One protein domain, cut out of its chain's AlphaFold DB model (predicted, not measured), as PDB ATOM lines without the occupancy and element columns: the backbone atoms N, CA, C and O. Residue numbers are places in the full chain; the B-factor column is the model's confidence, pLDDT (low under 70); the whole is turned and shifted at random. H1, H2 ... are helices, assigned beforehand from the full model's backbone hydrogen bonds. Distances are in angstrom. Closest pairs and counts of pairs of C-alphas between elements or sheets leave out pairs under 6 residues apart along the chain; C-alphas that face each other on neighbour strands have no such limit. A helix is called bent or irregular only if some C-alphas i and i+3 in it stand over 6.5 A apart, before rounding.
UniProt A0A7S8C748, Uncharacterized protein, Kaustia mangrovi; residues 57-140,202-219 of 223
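Overview. This is residues 57 to 140 and 202 to 219 of the 223 residues of an uncharacterized protein of Kaustia mangrovi (UniProt A0A7S8C748). Four helical pieces lie lengthwise in an elongated bundle, with H1 and H4 side by side on one side and the helical hairpin of H2b and H3 on the other. The first arm of the bent helix, H2a, crosses one flank of the bundle, packs on H1 and leads over to H2b. The printed part has 102 residues with four named helices, H1, H2, H3 and H4 in that order, and no named strand; the class is all helix. It is compact, with a radius of gyration of the C-alphas of 13.5 A, and spans 44 by 26 by 20 A.

Along the chain. H1, residues 57 to 83, starts with C-alpha 57 at (36.735, -17.587, 54.428) and is 38.7 A long. H2, residues 87 to 113, was assigned as one helix by its hydrogen bonds but is bent: C-alphas 96 and 99 are 9.4 A apart. Its arms are H2a, residues 87 to 96, 14.2 A long, and H2b, residues 99 to 113, 20.4 A long. H2b is itself irregular, with C-alphas 108 and 111 6.8 A apart. H3, residues 119 to 140, measures 30.7 A and has C-alpha 119 at (45.002, -16.557, 16.798). H4, residues 202 to 218, measures 24.2 A and ends with C-alpha 218 at (45.967, -6.946, 18.567).

Arrangement. The bundle is made of H1, H2b, H3 and H4, helices and an arm packed together. H1 touches H2a with residues 76 to 80 alone, the closest C-alphas being those of Gly 80 and Val 90, 5.8 A apart. These two run opposite ways at a steep tilt of 67 degrees, only just short of about perpendicular. H1 touches H2b with residues 79 to 83 alone, closest at the C-alphas of Leu 82 and Arg 113, 6.2 A; they run the same way at a shallow tilt of 34 degrees, only just short of steep. H2b and H3 form a helical hairpin with a shallow tilt of 8 degrees, closest at the C-alphas of Ala 110 and Val 119, 5.8 A. H3 touches H4 with residues 122 to 132 alone, the closest C-alphas being those of Leu 125 and Leu 211, 7.0 A; they run opposite ways at 29 degrees, a shallow tilt. H1 touches H4 with residues 67 to 78 alone, closest at the C-alphas of Leu 71 and Arg 208, 5.2 A, the same way at a shallow tilt of 17 degrees. H1 and H3 are near each other; H2b and H4 are apart. Every O i to N i+4 pair is within hydrogen-bond range in H1, H2a and H4, against 9 of 11 in H2b and 17 of 18 in H3.

Size, cuts and confidence. The two C-alphas farthest apart are those of Arg 57 and Gly 116, 44.6 A. Residues 141 to 201 are not printed, and C-alphas 140 and 202 are 16.7 A apart across this cut, where H3 is linked to H4. The links H1 to H2 and H2 to H3 are tight. Mean pLDDT of the printed part is 94.8, and no printed residue is under 70.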
ATOM      1  N   ARG A  57      37.375 -16.812  55.500       90.31
ATOM      2  CA  ARG A  57      36.735 -17.587  54.428       90.31
ATOM      3  C   ARG A  57      35.880 -16.729  53.492       90.31
ATOM      4  O   ARG A  57      35.997 -16.842  52.269       90.31
ATOM      5  N   HIS A  58      35.064 -15.833  54.048       91.19
ATOM      6  CA  HIS A  58      34.165 -14.976  53.276       91.19
ATOM      7  C   HIS A  58      34.943 -13.876  52.560       91.19
ATOM      8  O   HIS A  58      34.678 -13.615  51.389       91.19
ATOM      9  N   ILE A  59      35.960 -13.305  53.209       94.88
ATOM     10  CA  ILE A  59      36.844 -12.301  52.603       94.88
ATOM     11  C   ILE A  59      37.597 -12.896  51.406       94.88
ATOM     12  O   ILE A  59      37.656 -12.289  50.336       94.88
ATOM     13  N   VAL A  60      38.169 -14.094  51.561       95.88
ATOM     14  CA  VAL A  60      38.919 -14.776  50.494       95.88
ATOM     15  C   VAL A  60      38.012 -15.118  49.317       95.88
ATOM     16  O   VAL A  60      38.407 -14.917  48.169       95.88
ATOM     17  N   LEU A  61      36.796 -15.597  49.585       95.88
ATOM     18  CA  LEU A  61      35.822 -15.873  48.534       95.88
ATOM     19  C   LEU A  61      35.334 -14.592  47.848       95.88
ATOM     20  O   LEU A  61      35.226 -14.575  46.628       95.88
ATOM     21  N   GLY A  62      35.082 -13.523  48.603       97.38
ATOM     22  CA  GLY A  62      34.677 -12.228  48.056       97.38
ATOM     23  C   GLY A  62      35.717 -11.671  47.085       97.38
ATOM     24  O   GLY A  62      35.380 -11.333  45.955       97.38
ATOM     25  N   LYS A  63      37.001 -11.691  47.471       98.25
ATOM     26  CA  LYS A  63      38.117 -11.300  46.586       98.25
ATOM     27  C   LYS A  63      38.203 -12.168  45.330       98.25
ATOM     28  O   LYS A  63      38.456 -11.658  44.246       98.25
ATOM     29  N   PHE A  64      37.997 -13.476  45.474       98.31
ATOM     30  CA  PHE A  64      37.957 -14.390  44.336       98.31
ATOM     31  C   PHE A  64      36.832 -14.028  43.353       98.31
ATOM     32  O   PHE A  64      37.068 -14.001  42.147       98.31
ATOM     33  N   MET A  65      35.628 -13.737  43.860       98.31
ATOM     34  CA  MET A  65      34.477 -13.368  43.031       98.31
ATOM     35  C   MET A  65      34.677 -12.028  42.326       98.31
ATOM     36  O   MET A  65      34.387 -11.933  41.139       98.31
ATOM     37  N   ASP A  66      35.228 -11.032  43.022       98.50
ATOM     38  CA  ASP A  66      35.540  -9.720  42.445       98.50
ATOM     39  C   ASP A  66      36.522  -9.836  41.264       98.50
ATOM     40  O   ASP A  66      36.258  -9.349  40.164       98.50
ATOM     41  N   GLU A  67      37.626 -10.569  41.436       98.38
ATOM     42  CA  GLU A  67      38.583 -10.777  40.341       98.38
ATOM     43  C   GLU A  67      38.010 -11.628  39.201       98.38
ATOM     44  O   GLU A  67      38.353 -11.405  38.036       98.38
ATOM     45  N   TRP A  68      37.111 -12.571  39.497       98.06
ATOM     46  CA  TRP A  68      36.390 -13.306  38.458       98.06
ATOM     47  C   TRP A  68      35.495 -12.379  37.627       98.06
ATOM     48  O   TRP A  68      35.551 -12.433  36.400       98.06
ATOM     49  N   SER A  69      34.736 -11.484  38.262       97.19
ATOM     50  CA  SER A  69      33.893 -10.510  37.555       97.19
ATOM     51  C   SER A  69      34.710  -9.561  36.673       97.19
ATOM     52  O   SER A  69      34.304  -9.253  35.552       97.19
ATOM     53  N   LYS A  70      35.904  -9.150  37.116       97.94
ATOM     54  CA  LYS A  70      36.827  -8.358  36.282       97.94
ATOM     55  C   LYS A  70      37.334  -9.146  35.071       97.94
ATOM     56  O   LYS A  70      37.460  -8.582  33.986       97.94
ATOM     57  N   LEU A  71      37.615 -10.443  35.229       97.81
ATOM     58  CA  LEU A  71      37.970 -11.314  34.104       97.81
ATOM     59  C   LEU A  71      36.801 -11.457  33.116       97.81
ATOM     60  O   LEU A  71      37.018 -11.361  31.911       97.81
ATOM     61  N   GLU A  72      35.572 -11.650  33.603       96.88
ATOM     62  CA  GLU A  72      34.368 -11.709  32.757       96.88
ATOM     63  C   GLU A  72      34.188 -10.422  31.949       96.88
ATOM     64  O   GLU A  72      33.944 -10.485  30.747       96.88
ATOM     65  N   MET A  73      34.409  -9.265  32.570       96.06
ATOM     66  CA  MET A  73      34.366  -7.973  31.887       96.06
ATOM     67  C   MET A  73      35.428  -7.862  30.782       96.06
ATOM     68  O   MET A  73      35.122  -7.408  29.678       96.06
ATOM     69  N   ALA A  74      36.660  -8.318  31.032       96.44
ATOM     70  CA  ALA A  74      37.708  -8.357  30.010       96.44
ATOM     71  C   ALA A  74      37.316  -9.253  28.818       96.44
ATOM     72  O   ALA A  74      37.545  -8.883  27.664       96.44
ATOM     73  N   LEU A  75      36.669 -10.393  29.081       96.81
ATOM     74  CA  LEU A  75      36.134 -11.275  28.039       96.81
ATOM     75  C   LEU A  75      34.979 -10.626  27.273       96.81
ATOM     76  O   LEU A  75      34.937 -10.741  26.053       96.81
ATOM     77  N   SER A  76      34.076  -9.908  27.949       95.56
ATOM     78  CA  SER A  76      33.016  -9.145  27.284       95.56
ATOM     79  C   SER A  76      33.597  -8.097  26.340       95.56
ATOM     80  O   SER A  76      33.178  -8.012  25.192       95.56
ATOM     81  N   PHE A  77      34.609  -7.345  26.772       94.75
ATOM     82  CA  PHE A  77      35.268  -6.372  25.902       94.75
ATOM     83  C   PHE A  77      35.943  -7.015  24.691       94.75
ATOM     84  O   PHE A  77      35.914  -6.446  23.600       94.75
ATOM     85  N   LEU A  78      36.574  -8.173  24.881       95.00
ATOM     86  CA  LEU A  78      37.171  -8.923  23.783       95.00
ATOM     87  C   LEU A  78      36.097  -9.399  22.798       95.00
ATOM     88  O   LEU A  78      36.242  -9.193  21.594       95.00
ATOM     89  N   LEU A  79      35.008  -9.983  23.302       95.38
ATOM     90  CA  LEU A  79      33.897 -10.444  22.479       95.38
ATOM     91  C   LEU A  79      33.274  -9.289  21.690       95.38
ATOM     92  O   LEU A  79      33.127  -9.414  20.481       95.38
ATOM     93  N   GLY A  80      32.982  -8.160  22.345       94.62
ATOM     94  CA  GLY A  80      32.405  -6.981  21.696       94.62
ATOM     95  C   GLY A  80      33.265  -6.435  20.567       94.62
ATOM     96  O   GLY A  80      32.737  -6.042  19.529       94.62
ATOM     97  N   HIS A  81      34.587  -6.487  20.727       93.06
ATOM     98  CA  HIS A  81      35.498  -6.109  19.656       93.06
ATOM     99  C   HIS A  81      35.479  -7.122  18.498       93.06
ATOM    100  O   HIS A  81      35.398  -6.727  17.340       93.06
ATOM    101  N   LEU A  82      35.494  -8.430  18.782       93.62
ATOM    102  CA  LEU A  82      35.441  -9.470  17.743       93.62
ATOM    103  C   LEU A  82      34.111  -9.473  16.966       93.62
ATOM    104  O   LEU A  82      34.081  -9.801  15.777       93.62
ATOM    105  N   THR A  83      33.006  -9.115  17.621       93.31
ATOM    106  CA  THR A  83      31.673  -9.061  17.008       93.31
ATOM    107  C   THR A  83      31.298  -7.673  16.487       93.31
ATOM    108  O   THR A  83      30.224  -7.535  15.904       93.31
ATOM    109  N   SER A  84      32.133  -6.646  16.699       92.94
ATOM    110  CA  SER A  84      31.816  -5.235  16.408       92.94
ATOM    111  C   SER A  84      30.451  -4.818  16.980       92.94
ATOM    112  O   SER A  84      29.628  -4.205  16.303       92.94
ATOM    113  N   THR A  85      30.156  -5.244  18.209       94.00
ATOM    114  CA  THR A  85      28.834  -5.104  18.835       94.00
ATOM    115  C   THR A  85      28.899  -4.157  20.038       94.00
ATOM    116  O   THR A  85      29.825  -4.291  20.843       94.00
ATOM    117  N   PRO A  86      27.913  -3.253  20.225       94.06
ATOM    118  CA  PRO A  86      27.820  -2.416  21.422       94.06
ATOM    119  C   PRO A  86      27.800  -3.242  22.715       94.06
ATOM    120  O   PRO A  86      27.236  -4.341  22.752       94.06
ATOM    121  N   MET A  87      28.395  -2.718  23.789       91.94
ATOM    122  CA  MET A  87      28.593  -3.460  25.044       91.94
ATOM    123  C   MET A  87      27.282  -3.921  25.694       91.94
ATOM    124  O   MET A  87      27.250  -4.980  26.324       91.94
ATOM    125  N   GLU A  88      26.191  -3.181  25.503       93.44
ATOM    126  CA  GLU A  88      24.853  -3.540  25.975       93.44
ATOM    127  C   GLU A  88      24.384  -4.849  25.325       93.44
ATOM    128  O   GLU A  88      23.977  -5.790  26.007       93.44
ATOM    129  N   SER A  89      24.531  -4.949  24.002       95.69
ATOM    130  CA  SER A  89      24.189  -6.145  23.230       95.69
ATOM    131  C   SER A  89      25.133  -7.310  23.539       95.69
ATOM    132  O   SER A  89      24.697  -8.459  23.614       95.69
ATOM    133  N   VAL A  90      26.415  -7.034  23.799       94.56
ATOM    134  CA  VAL A  90      27.369  -8.056  24.256       94.56
ATOM    135  C   VAL A  90      26.942  -8.641  25.598       94.56
ATOM    136  O   VAL A  90      27.004  -9.854  25.769       94.56
ATOM    137  N   SER A  91      26.471  -7.823  26.543       91.56
ATOM    138  CA  SER A  91      25.976  -8.314  27.836       91.56
ATOM    139  C   SER A  91      24.812  -9.299  27.664       91.56
ATOM    140  O   SER A  91      24.813 -10.375  28.271       91.56
ATOM    141  N   VAL A  92      23.869  -8.990  26.765       94.31
ATOM    142  CA  VAL A  92      22.758  -9.891  26.418       94.31
ATOM    143  C   VAL A  92      23.278 -11.209  25.835       94.31
ATOM    144  O   VAL A  92      22.868 -12.283  26.282       94.31
ATOM    145  N   LEU A  93      24.230 -11.149  24.897       91.56
ATOM    146  CA  LEU A  93      24.854 -12.341  24.308       91.56
ATOM    147  C   LEU A  93      25.588 -13.189  25.353       91.56
ATOM    148  O   LEU A  93      25.440 -14.410  25.373       91.56
ATOM    149  N   MET A  94      26.355 -12.554  26.242       90.50
ATOM    150  CA  MET A  94      27.088 -13.240  27.307       90.50
ATOM    151  C   MET A  94      26.120 -14.014  28.210       90.50
ATOM    152  O   MET A  94      26.357 -15.192  28.489       90.50
ATOM    153  N   ASN A  95      25.006 -13.399  28.609       90.81
ATOM    154  CA  ASN A  95      23.998 -14.052  29.443       90.81
ATOM    155  C   ASN A  95      23.312 -15.229  28.731       90.81
ATOM    156  O   ASN A  95      23.062 -16.254  29.361       90.81
ATOM    157  N   ALA A  96      23.051 -15.114  27.426       93.81
ATOM    158  CA  ALA A  96      22.380 -16.159  26.655       93.81
ATOM    159  C   ALA A  96      23.273 -17.382  26.362       93.81
ATOM    160  O   ALA A  96      22.809 -18.518  26.415       93.81
ATOM    161  N   LEU A  97      24.556 -17.170  26.049       91.44
ATOM    162  CA  LEU A  97      25.459 -18.229  25.571       91.44
ATOM    163  C   LEU A  97      26.069 -19.084  26.695       91.44
ATOM    164  O   LEU A  97      26.530 -20.205  26.451       91.44
ATOM    165  N   GLY A  98      26.136 -18.540  27.914       91.00
ATOM    166  CA  GLY A  98      26.938 -19.096  29.004       91.00
ATOM    167  C   GLY A  98      28.440 -19.143  28.677       91.00
ATOM    168  O   GLY A  98      28.874 -18.953  27.542       91.00
ATOM    169  N   SER A  99      29.283 -19.438  29.670       92.00
ATOM    170  CA  SER A  99      30.742 -19.309  29.499       92.00
ATOM    171  C   SER A  99      31.324 -20.180  28.381       92.00
ATOM    172  O   SER A  99      32.315 -19.806  27.770       92.00
ATOM    173  N   ARG A 100      30.749 -21.360  28.107       93.44
ATOM    174  CA  ARG A 100      31.235 -22.221  27.016       93.44
ATOM    175  C   ARG A 100      30.934 -21.607  25.650       93.44
ATOM    176  O   ARG A 100      31.852 -21.498  24.846       93.44
ATOM    177  N   GLY A 101      29.690 -21.182  25.424       95.12
ATOM    178  CA  GLY A 101      29.289 -20.577  24.156       95.12
ATOM    179  C   GLY A 101      30.066 -19.294  23.870       95.12
ATOM    180  O   GLY A 101      30.526 -19.102  22.753       95.12
ATOM    181  N   GLN A 102      30.319 -18.471  24.894       95.00
ATOM    182  CA  GLN A 102      31.156 -17.272  24.769       95.00
ATOM    183  C   GLN A 102      32.568 -17.596  24.250       95.00
ATOM    184  O   GLN A 102      33.046 -16.962  23.311       95.00
ATOM    185  N   LEU A 103      33.239 -18.592  24.846       97.00
ATOM    186  CA  LEU A 103      34.580 -19.016  24.423       97.00
ATOM    187  C   LEU A 103      34.579 -19.589  23.006       97.00
ATOM    188  O   LEU A 103      35.503 -19.315  22.247       97.00
ATOM    189  N   ASP A 104      33.558 -20.368  22.654       96.75
ATOM    190  CA  ASP A 104      33.452 -20.979  21.331       96.75
ATOM    191  C   ASP A 104      33.225 -19.908  20.250       96.75
ATOM    192  O   ASP A 104      33.928 -19.916  19.242       96.75
ATOM    193  N   VAL A 105      32.371 -18.907  20.501       96.56
ATOM    194  CA  VAL A 105      32.197 -17.751  19.599       96.56
ATOM    195  C   VAL A 105      33.507 -16.985  19.412       96.56
ATOM    196  O   VAL A 105      33.887 -16.698  18.279       96.56
ATOM    197  N   MET A 106      34.232 -16.687  20.497       96.88
ATOM    198  CA  MET A 106      35.525 -15.999  20.392       96.88
ATOM    199  C   MET A 106      36.539 -16.804  19.570       96.88
ATOM    200  O   MET A 106      37.218 -16.222  18.729       96.88
ATOM    201  N   ARG A 107      36.611 -18.132  19.752       96.69
ATOM    202  CA  ARG A 107      37.473 -19.004  18.935       96.69
ATOM    203  C   ARG A 107      37.075 -18.988  17.461       96.69
ATOM    204  O   ARG A 107      37.945 -18.895  16.609       96.69
ATOM    205  N   THR A 108      35.782 -19.053  17.153       96.50
ATOM    206  CA  THR A 108      35.299 -19.046  15.763       96.50
ATOM    207  C   THR A 108      35.561 -17.714  15.064       96.50
ATOM    208  O   THR A 108      35.893 -17.700  13.881       96.50
ATOM    209  N   LEU A 109      35.434 -16.593  15.777       95.44
ATOM    210  CA  LEU A 109      35.652 -15.264  15.204       95.44
ATOM    211  C   LEU A 109      37.130 -14.879  15.121       95.44
ATOM    212  O   LEU A 109      37.492 -14.068  14.272       95.44
ATOM    213  N   ALA A 110      37.986 -15.450  15.971       95.12
ATOM    214  CA  ALA A 110      39.397 -15.088  16.042       95.12
ATOM    215  C   ALA A 110      40.128 -15.181  14.684       95.12
ATOM    216  O   ALA A 110      40.731 -14.179  14.302       95.12
ATOM    217  N   PRO A 111      40.031 -16.272  13.894       94.06
ATOM    218  CA  PRO A 111      40.666 -16.351  12.573       94.06
ATOM    219  C   PRO A 111      40.183 -15.306  11.563       94.06
ATOM    220  O   PRO A 111      40.898 -14.998  10.617       94.06
ATOM    221  N   LEU A 112      38.967 -14.782  11.743       92.81
ATOM    222  CA  LEU A 112      38.348 -13.824  10.824       92.81
ATOM    223  C   LEU A 112      38.668 -12.370  11.185       92.81
ATOM    224  O   LEU A 112      38.505 -11.481  10.353       92.81
ATOM    225  N   ARG A 113      39.044 -12.117  12.441       91.75
ATOM    226  CA  ARG A 113      39.155 -10.767  13.013       91.75
ATOM    227  C   ARG A 113      40.549 -10.423  13.517       91.75
ATOM    228  O   ARG A 113      40.822  -9.255  13.759       91.75
ATOM    229  N   ILE A 114      41.410 -11.419  13.715       91.00
ATOM    230  CA  ILE A 114      42.748 -11.236  14.275       91.00
ATOM    231  C   ILE A 114      43.780 -11.509  13.189       91.00
ATOM    232  O   ILE A 114      43.937 -12.635  12.721       91.00
ATOM    233  N   GLU A 115      44.524 -10.472  12.827       84.19
ATOM    234  CA  GLU A 115      45.592 -10.548  11.837       84.19
ATOM    235  C   GLU A 115      46.934 -10.993  12.456       84.19
ATOM    236  O   GLU A 115      47.142 -10.969  13.675       84.19
ATOM    237  N   GLY A 116      47.884 -11.395  11.606       78.12
ATOM    238  CA  GLY A 116      49.286 -11.585  12.003       78.12
ATOM    239  C   GLY A 116      49.591 -12.850  12.813       78.12
ATOM    240  O   GLY A 116      50.538 -12.856  13.593       78.12
ATOM    241  N   GLY A 117      48.796 -13.917  12.665       77.69
ATOM    242  CA  GLY A 117      49.086 -15.223  13.279       77.69
ATOM    243  C   GLY A 117      48.883 -15.288  14.797       77.69
ATOM    244  O   GLY A 117      49.253 -16.274  15.429       77.69
ATOM    245  N   LYS A 118      48.259 -14.268  15.399       91.44
ATOM    246  CA  LYS A 118      48.040 -14.179  16.853       91.44
ATOM    247  C   LYS A 118      46.835 -14.981  17.360       91.44
ATOM    248  O   LYS A 118      46.555 -14.993  18.555       91.44
ATOM    249  N   VAL A 119      46.136 -15.681  16.465       95.06
ATOM    250  CA  VAL A 119      45.002 -16.557  16.798       95.06
ATOM    251  C   VAL A 119      45.411 -17.610  17.829       95.06
ATOM    252  O   VAL A 119      44.724 -17.765  18.834       95.06
ATOM    253  N   GLY A 120      46.567 -18.258  17.642       95.25
ATOM    254  CA  GLY A 120      47.052 -19.284  18.572       95.25
ATOM    255  C   GLY A 120      47.343 -18.747  19.978       95.25
ATOM    256  O   GLY A 120      47.127 -19.445  20.968       95.25
ATOM    257  N   GLU A 121      47.773 -17.485  20.093       95.75
ATOM    258  CA  GLU A 121      47.953 -16.829  21.393       95.75
ATOM    259  C   GLU A 121      46.603 -16.631  22.095       95.75
ATOM    260  O   GLU A 121      46.467 -16.973  23.273       95.75
ATOM    261  N   LEU A 122      45.579 -16.158  21.372       96.44
ATOM    262  CA  LEU A 122      44.239 -16.031  21.941       96.44
ATOM    263  C   LEU A 122      43.660 -17.391  22.340       96.44
ATOM    264  O   LEU A 122      43.119 -17.522  23.436       96.44
ATOM    265  N   GLU A 123      43.782 -18.414  21.497       97.00
ATOM    266  CA  GLU A 123      43.289 -19.760  21.807       97.00
ATOM    267  C   GLU A 123      43.890 -20.302  23.110       97.00
ATOM    268  O   GLU A 123      43.151 -20.795  23.969       97.00
ATOM    269  N   ALA A 124      45.196 -20.113  23.319       97.50
ATOM    270  CA  ALA A 124      45.867 -20.494  24.559       97.50
ATOM    271  C   ALA A 124      45.318 -19.735  25.783       97.50
ATOM    272  O   ALA A 124      45.150 -20.316  26.864       97.50
ATOM    273  N   LEU A 125      44.991 -18.445  25.637       98.19
ATOM    274  CA  LEU A 125      44.338 -17.666  26.696       98.19
ATOM    275  C   LEU A 125      42.921 -18.185  26.981       98.19
ATOM    276  O   LEU A 125      42.571 -18.394  28.146       98.19
ATOM    277  N   LEU A 126      42.121 -18.469  25.951       98.06
ATOM    278  CA  LEU A 126      40.763 -19.004  26.100       98.06
ATOM    279  C   LEU A 126      40.757 -20.406  26.740       98.06
ATOM    280  O   LEU A 126      39.851 -20.736  27.514       98.06
ATOM    281  N   ASP A 127      41.785 -21.222  26.506       98.06
ATOM    282  CA  ASP A 127      41.970 -22.507  27.188       98.06
ATOM    283  C   ASP A 127      42.280 -22.343  28.677       98.06
ATOM    284  O   ASP A 127      41.712 -23.051  29.524       98.06
ATOM    285  N   ARG A 128      43.115 -21.359  29.031       98.06
ATOM    286  CA  ARG A 128      43.346 -20.988  30.433       98.06
ATOM    287  C   ARG A 128      42.044 -20.525  31.089       98.06
ATOM    288  O   ARG A 128      41.747 -20.980  32.195       98.06
ATOM    289  N   VAL A 129      41.230 -19.712  30.406       98.06
ATOM    290  CA  VAL A 129      39.904 -19.289  30.903       98.06
ATOM    291  C   VAL A 129      39.007 -20.500  31.146       98.06
ATOM    292  O   VAL A 129      38.455 -20.641  32.236       98.06
ATOM    293  N   LYS A 130      38.909 -21.429  30.187       97.56
ATOM    294  CA  LYS A 130      38.119 -22.667  30.322       97.56
ATOM    295  C   LYS A 130      38.536 -23.486  31.549       97.56
ATOM    296  O   LYS A 130      37.683 -23.966  32.310       97.56
ATOM    297  N   ALA A 131      39.843 -23.625  31.774       96.25
ATOM    298  CA  ALA A 131      40.382 -24.333  32.931       96.25
ATOM    299  C   ALA A 131      40.033 -23.635  34.259       96.25
ATOM    300  O   ALA A 131      39.665 -24.312  35.226       96.25
ATOM    301  N   GLN A 132      40.102 -22.299  34.315       97.19
ATOM    302  CA  GLN A 132      39.704 -21.545  35.509       97.19
ATOM    303  C   GLN A 132      38.188 -21.559  35.723       97.19
ATOM    304  O   GLN A 132      37.757 -21.741  36.859       97.19
ATOM    305  N   ASN A 133      37.375 -21.502  34.665       96.62
ATOM    306  CA  ASN A 133      35.916 -21.563  34.762       96.62
ATOM    307  C   ASN A 133      35.435 -22.867  35.413       96.62
ATOM    308  O   ASN A 133      34.570 -22.874  36.288       96.62
ATOM    309  N   THR A 134      36.080 -23.986  35.072       94.94
ATOM    310  CA  THR A 134      35.810 -25.279  35.719       94.94
ATOM    311  C   THR A 134      36.061 -25.226  37.231       94.94
ATOM    312  O   THR A 134      35.309 -25.811  38.012       94.94
ATOM    313  N   ARG A 135      37.117 -24.526  37.669       95.69
ATOM    314  CA  ARG A 135      37.426 -24.348  39.097       95.69
ATOM    315  C   ARG A 135      36.452 -23.378  39.755       95.69
ATOM    316  O   ARG A 135      35.973 -23.681  40.842       95.69
ATOM    317  N   ARG A 136      36.122 -22.268  39.086       95.94
ATOM    318  CA  ARG A 136      35.140 -21.283  39.548       95.94
ATOM    319  C   ARG A 136      33.799 -21.932  39.831       95.94
ATOM    320  O   ARG A 136      33.293 -21.768  40.932       95.94
ATOM    321  N   ASN A 137      33.275 -22.741  38.914       95.00
ATOM    322  CA  ASN A 137      31.999 -23.423  39.132       95.00
ATOM    323  C   ASN A 137      32.028 -24.313  40.378       95.00
ATOM    324  O   ASN A 137      31.094 -24.288  41.172       95.00
ATOM    325  N   ARG A 138      33.125 -25.038  40.617       95.38
ATOM    326  CA  ARG A 138      33.259 -25.864  41.827       95.38
ATOM    327  C   ARG A 138      33.369 -25.039  43.108       95.38
ATOM    328  O   ARG A 138      32.824 -25.440  44.124       95.38
ATOM    329  N   ILE A 139      34.067 -23.904  43.072       95.69
ATOM    330  CA  ILE A 139      34.207 -23.015  44.235       95.69
ATOM    331  C   ILE A 139      32.864 -22.350  44.564       95.69
ATOM    332  O   ILE A 139      32.440 -22.380  45.716       95.69
ATOM    333  N   VAL A 140      32.189 -21.791  43.556       94.38
ATOM    334  CA  VAL A 140      30.933 -21.038  43.704       94.38
ATOM    335  C   VAL A 140      29.786 -21.940  44.145       94.38
ATOM    336  O   VAL A 140      29.079 -21.602  45.090       94.38
ATOM    337  N   ARG A 202      45.055 -15.274  42.199       98.50
ATOM    338  CA  ARG A 202      46.251 -14.731  41.523       98.50
ATOM    339  C   ARG A 202      46.331 -15.144  40.054       98.50
ATOM    340  O   ARG A 202      46.543 -14.293  39.201       98.50
ATOM    341  N   ASN A 203      46.062 -16.414  39.753       98.12
ATOM    342  CA  ASN A 203      46.054 -16.896  38.370       98.12
ATOM    343  C   ASN A 203      44.972 -16.208  37.512       98.12
ATOM    344  O   ASN A 203      45.154 -16.067  36.307       98.12
ATOM    345  N   ILE A 204      43.837 -15.823  38.110       98.44
ATOM    346  CA  ILE A 204      42.779 -15.050  37.438       98.44
ATOM    347  C   ILE A 204      43.260 -13.624  37.156       98.44
ATOM    348  O   ILE A 204      43.079 -13.149  36.040       98.44
ATOM    349  N   ILE A 205      43.917 -12.975  38.125       98.50
ATOM    350  CA  ILE A 205      44.509 -11.639  37.948       98.50
ATOM    351  C   ILE A 205      45.522 -11.644  36.797       98.50
ATOM    352  O   ILE A 205      45.475 -10.774  35.933       98.50
ATOM    353  N   GLU A 206      46.425 -12.625  36.775       98.44
ATOM    354  CA  GLU A 206      47.416 -12.786  35.705       98.44
ATOM    355  C   GLU A 206      46.741 -13.017  34.351       98.44
ATOM    356  O   GLU A 206      47.017 -12.300  33.398       98.44
ATOM    357  N   LEU A 207      45.788 -13.950  34.278       98.31
ATOM    358  CA  LEU A 207      45.056 -14.233  33.043       98.31
ATOM    359  C   LEU A 207      44.287 -13.012  32.516       98.31
ATOM    360  O   LEU A 207      44.252 -12.789  31.309       98.31
ATOM    361  N   ARG A 208      43.688 -12.214  33.405       98.19
ATOM    362  CA  ARG A 208      43.030 -10.957  33.038       98.19
ATOM    363  C   ARG A 208      44.025  -9.974  32.425       98.19
ATOM    364  O   ARG A 208      43.748  -9.441  31.357       98.19
ATOM    365  N   ARG A 209      45.181  -9.769  33.065       98.25
ATOM    366  CA  ARG A 209      46.244  -8.894  32.540       98.25
ATOM    367  C   ARG A 209      46.728  -9.361  31.171       98.25
ATOM    368  O   ARG A 209      46.897  -8.534  30.282       98.25
ATOM    369  N   ASP A 210      46.898 -10.667  30.989       97.88
ATOM    370  CA  ASP A 210      47.322 -11.242  29.710       97.88
ATOM    371  C   ASP A 210      46.277 -10.994  28.607       97.88
ATOM    372  O   ASP A 210      46.636 -10.633  27.489       97.88
ATOM    373  N   LEU A 211      44.982 -11.129  28.919       97.06
ATOM    374  CA  LEU A 211      43.886 -10.824  27.989       97.06
ATOM    375  C   LEU A 211      43.800  -9.331  27.649       97.06
ATOM    376  O   LEU A 211      43.627  -8.978  26.482       97.06
ATOM    377  N   GLU A 212      43.936  -8.453  28.641       95.81
ATOM    378  CA  GLU A 212      43.965  -6.999  28.439       95.81
ATOM    379  C   GLU A 212      45.162  -6.600  27.556       95.81
ATOM    380  O   GLU A 212      44.993  -5.882  26.571       95.81
ATOM    381  N   ALA A 213      46.351  -7.142  27.833       95.19
ATOM    382  CA  ALA A 213      47.553  -6.913  27.034       95.19
ATOM    383  C   ALA A 213      47.442  -7.495  25.616       95.19
ATOM    384  O   ALA A 213      47.945  -6.906  24.655       95.19
ATOM    385  N   PHE A 214      46.788  -8.649  25.457       95.06
ATOM    386  CA  PHE A 214      46.469  -9.204  24.146       95.06
ATOM    387  C   PHE A 214      45.569  -8.248  23.361       95.06
ATOM    388  O   PHE A 214      45.923  -7.862  22.246       95.06
ATOM    389  N   LYS A 215      44.459  -7.801  23.964       92.56
ATOM    390  CA  LYS A 215      43.527  -6.847  23.352       92.56
ATOM    391  C   LYS A 215      44.263  -5.585  22.897       92.56
ATOM    392  O   LYS A 215      44.213  -5.261  21.717       92.56
ATOM    393  N   SER A 216      45.016  -4.927  23.779       91.44
ATOM    394  CA  SER A 216      45.737  -3.689  23.445       91.44
ATOM    395  C   SER A 216      46.732  -3.834  22.286       91.44
ATOM    396  O   SER A 216      46.940  -2.879  21.546       91.44
ATOM    397  N   ARG A 217      47.352  -5.010  22.109       91.50
ATOM    398  CA  ARG A 217      48.345  -5.257  21.044       91.50
ATOM    399  C   ARG A 217      47.747  -5.714  19.717       91.50
ATOM    400  O   ARG A 217      48.449  -5.691  18.706       91.50
ATOM    401  N   CYS A 218      46.529  -6.247  19.727       87.69
ATOM    402  CA  CYS A 218      45.967  -6.946  18.567       87.69
ATOM    403  C   CYS A 218      44.709  -6.281  18.024       87.69
ATOM    404  O   CYS A 218      44.385  -6.491  16.865       87.69
ATOM    405  N   LEU A 219      44.023  -5.499  18.854       82.81
ATOM    406  CA  LEU A 219      42.700  -4.956  18.597       82.81
ATOM    407  C   LEU A 219      42.750  -3.441  18.870       82.81
ATOM    408  O   LEU A 219      42.486  -3.014  20.001       82.81
TER     409      LEU A 219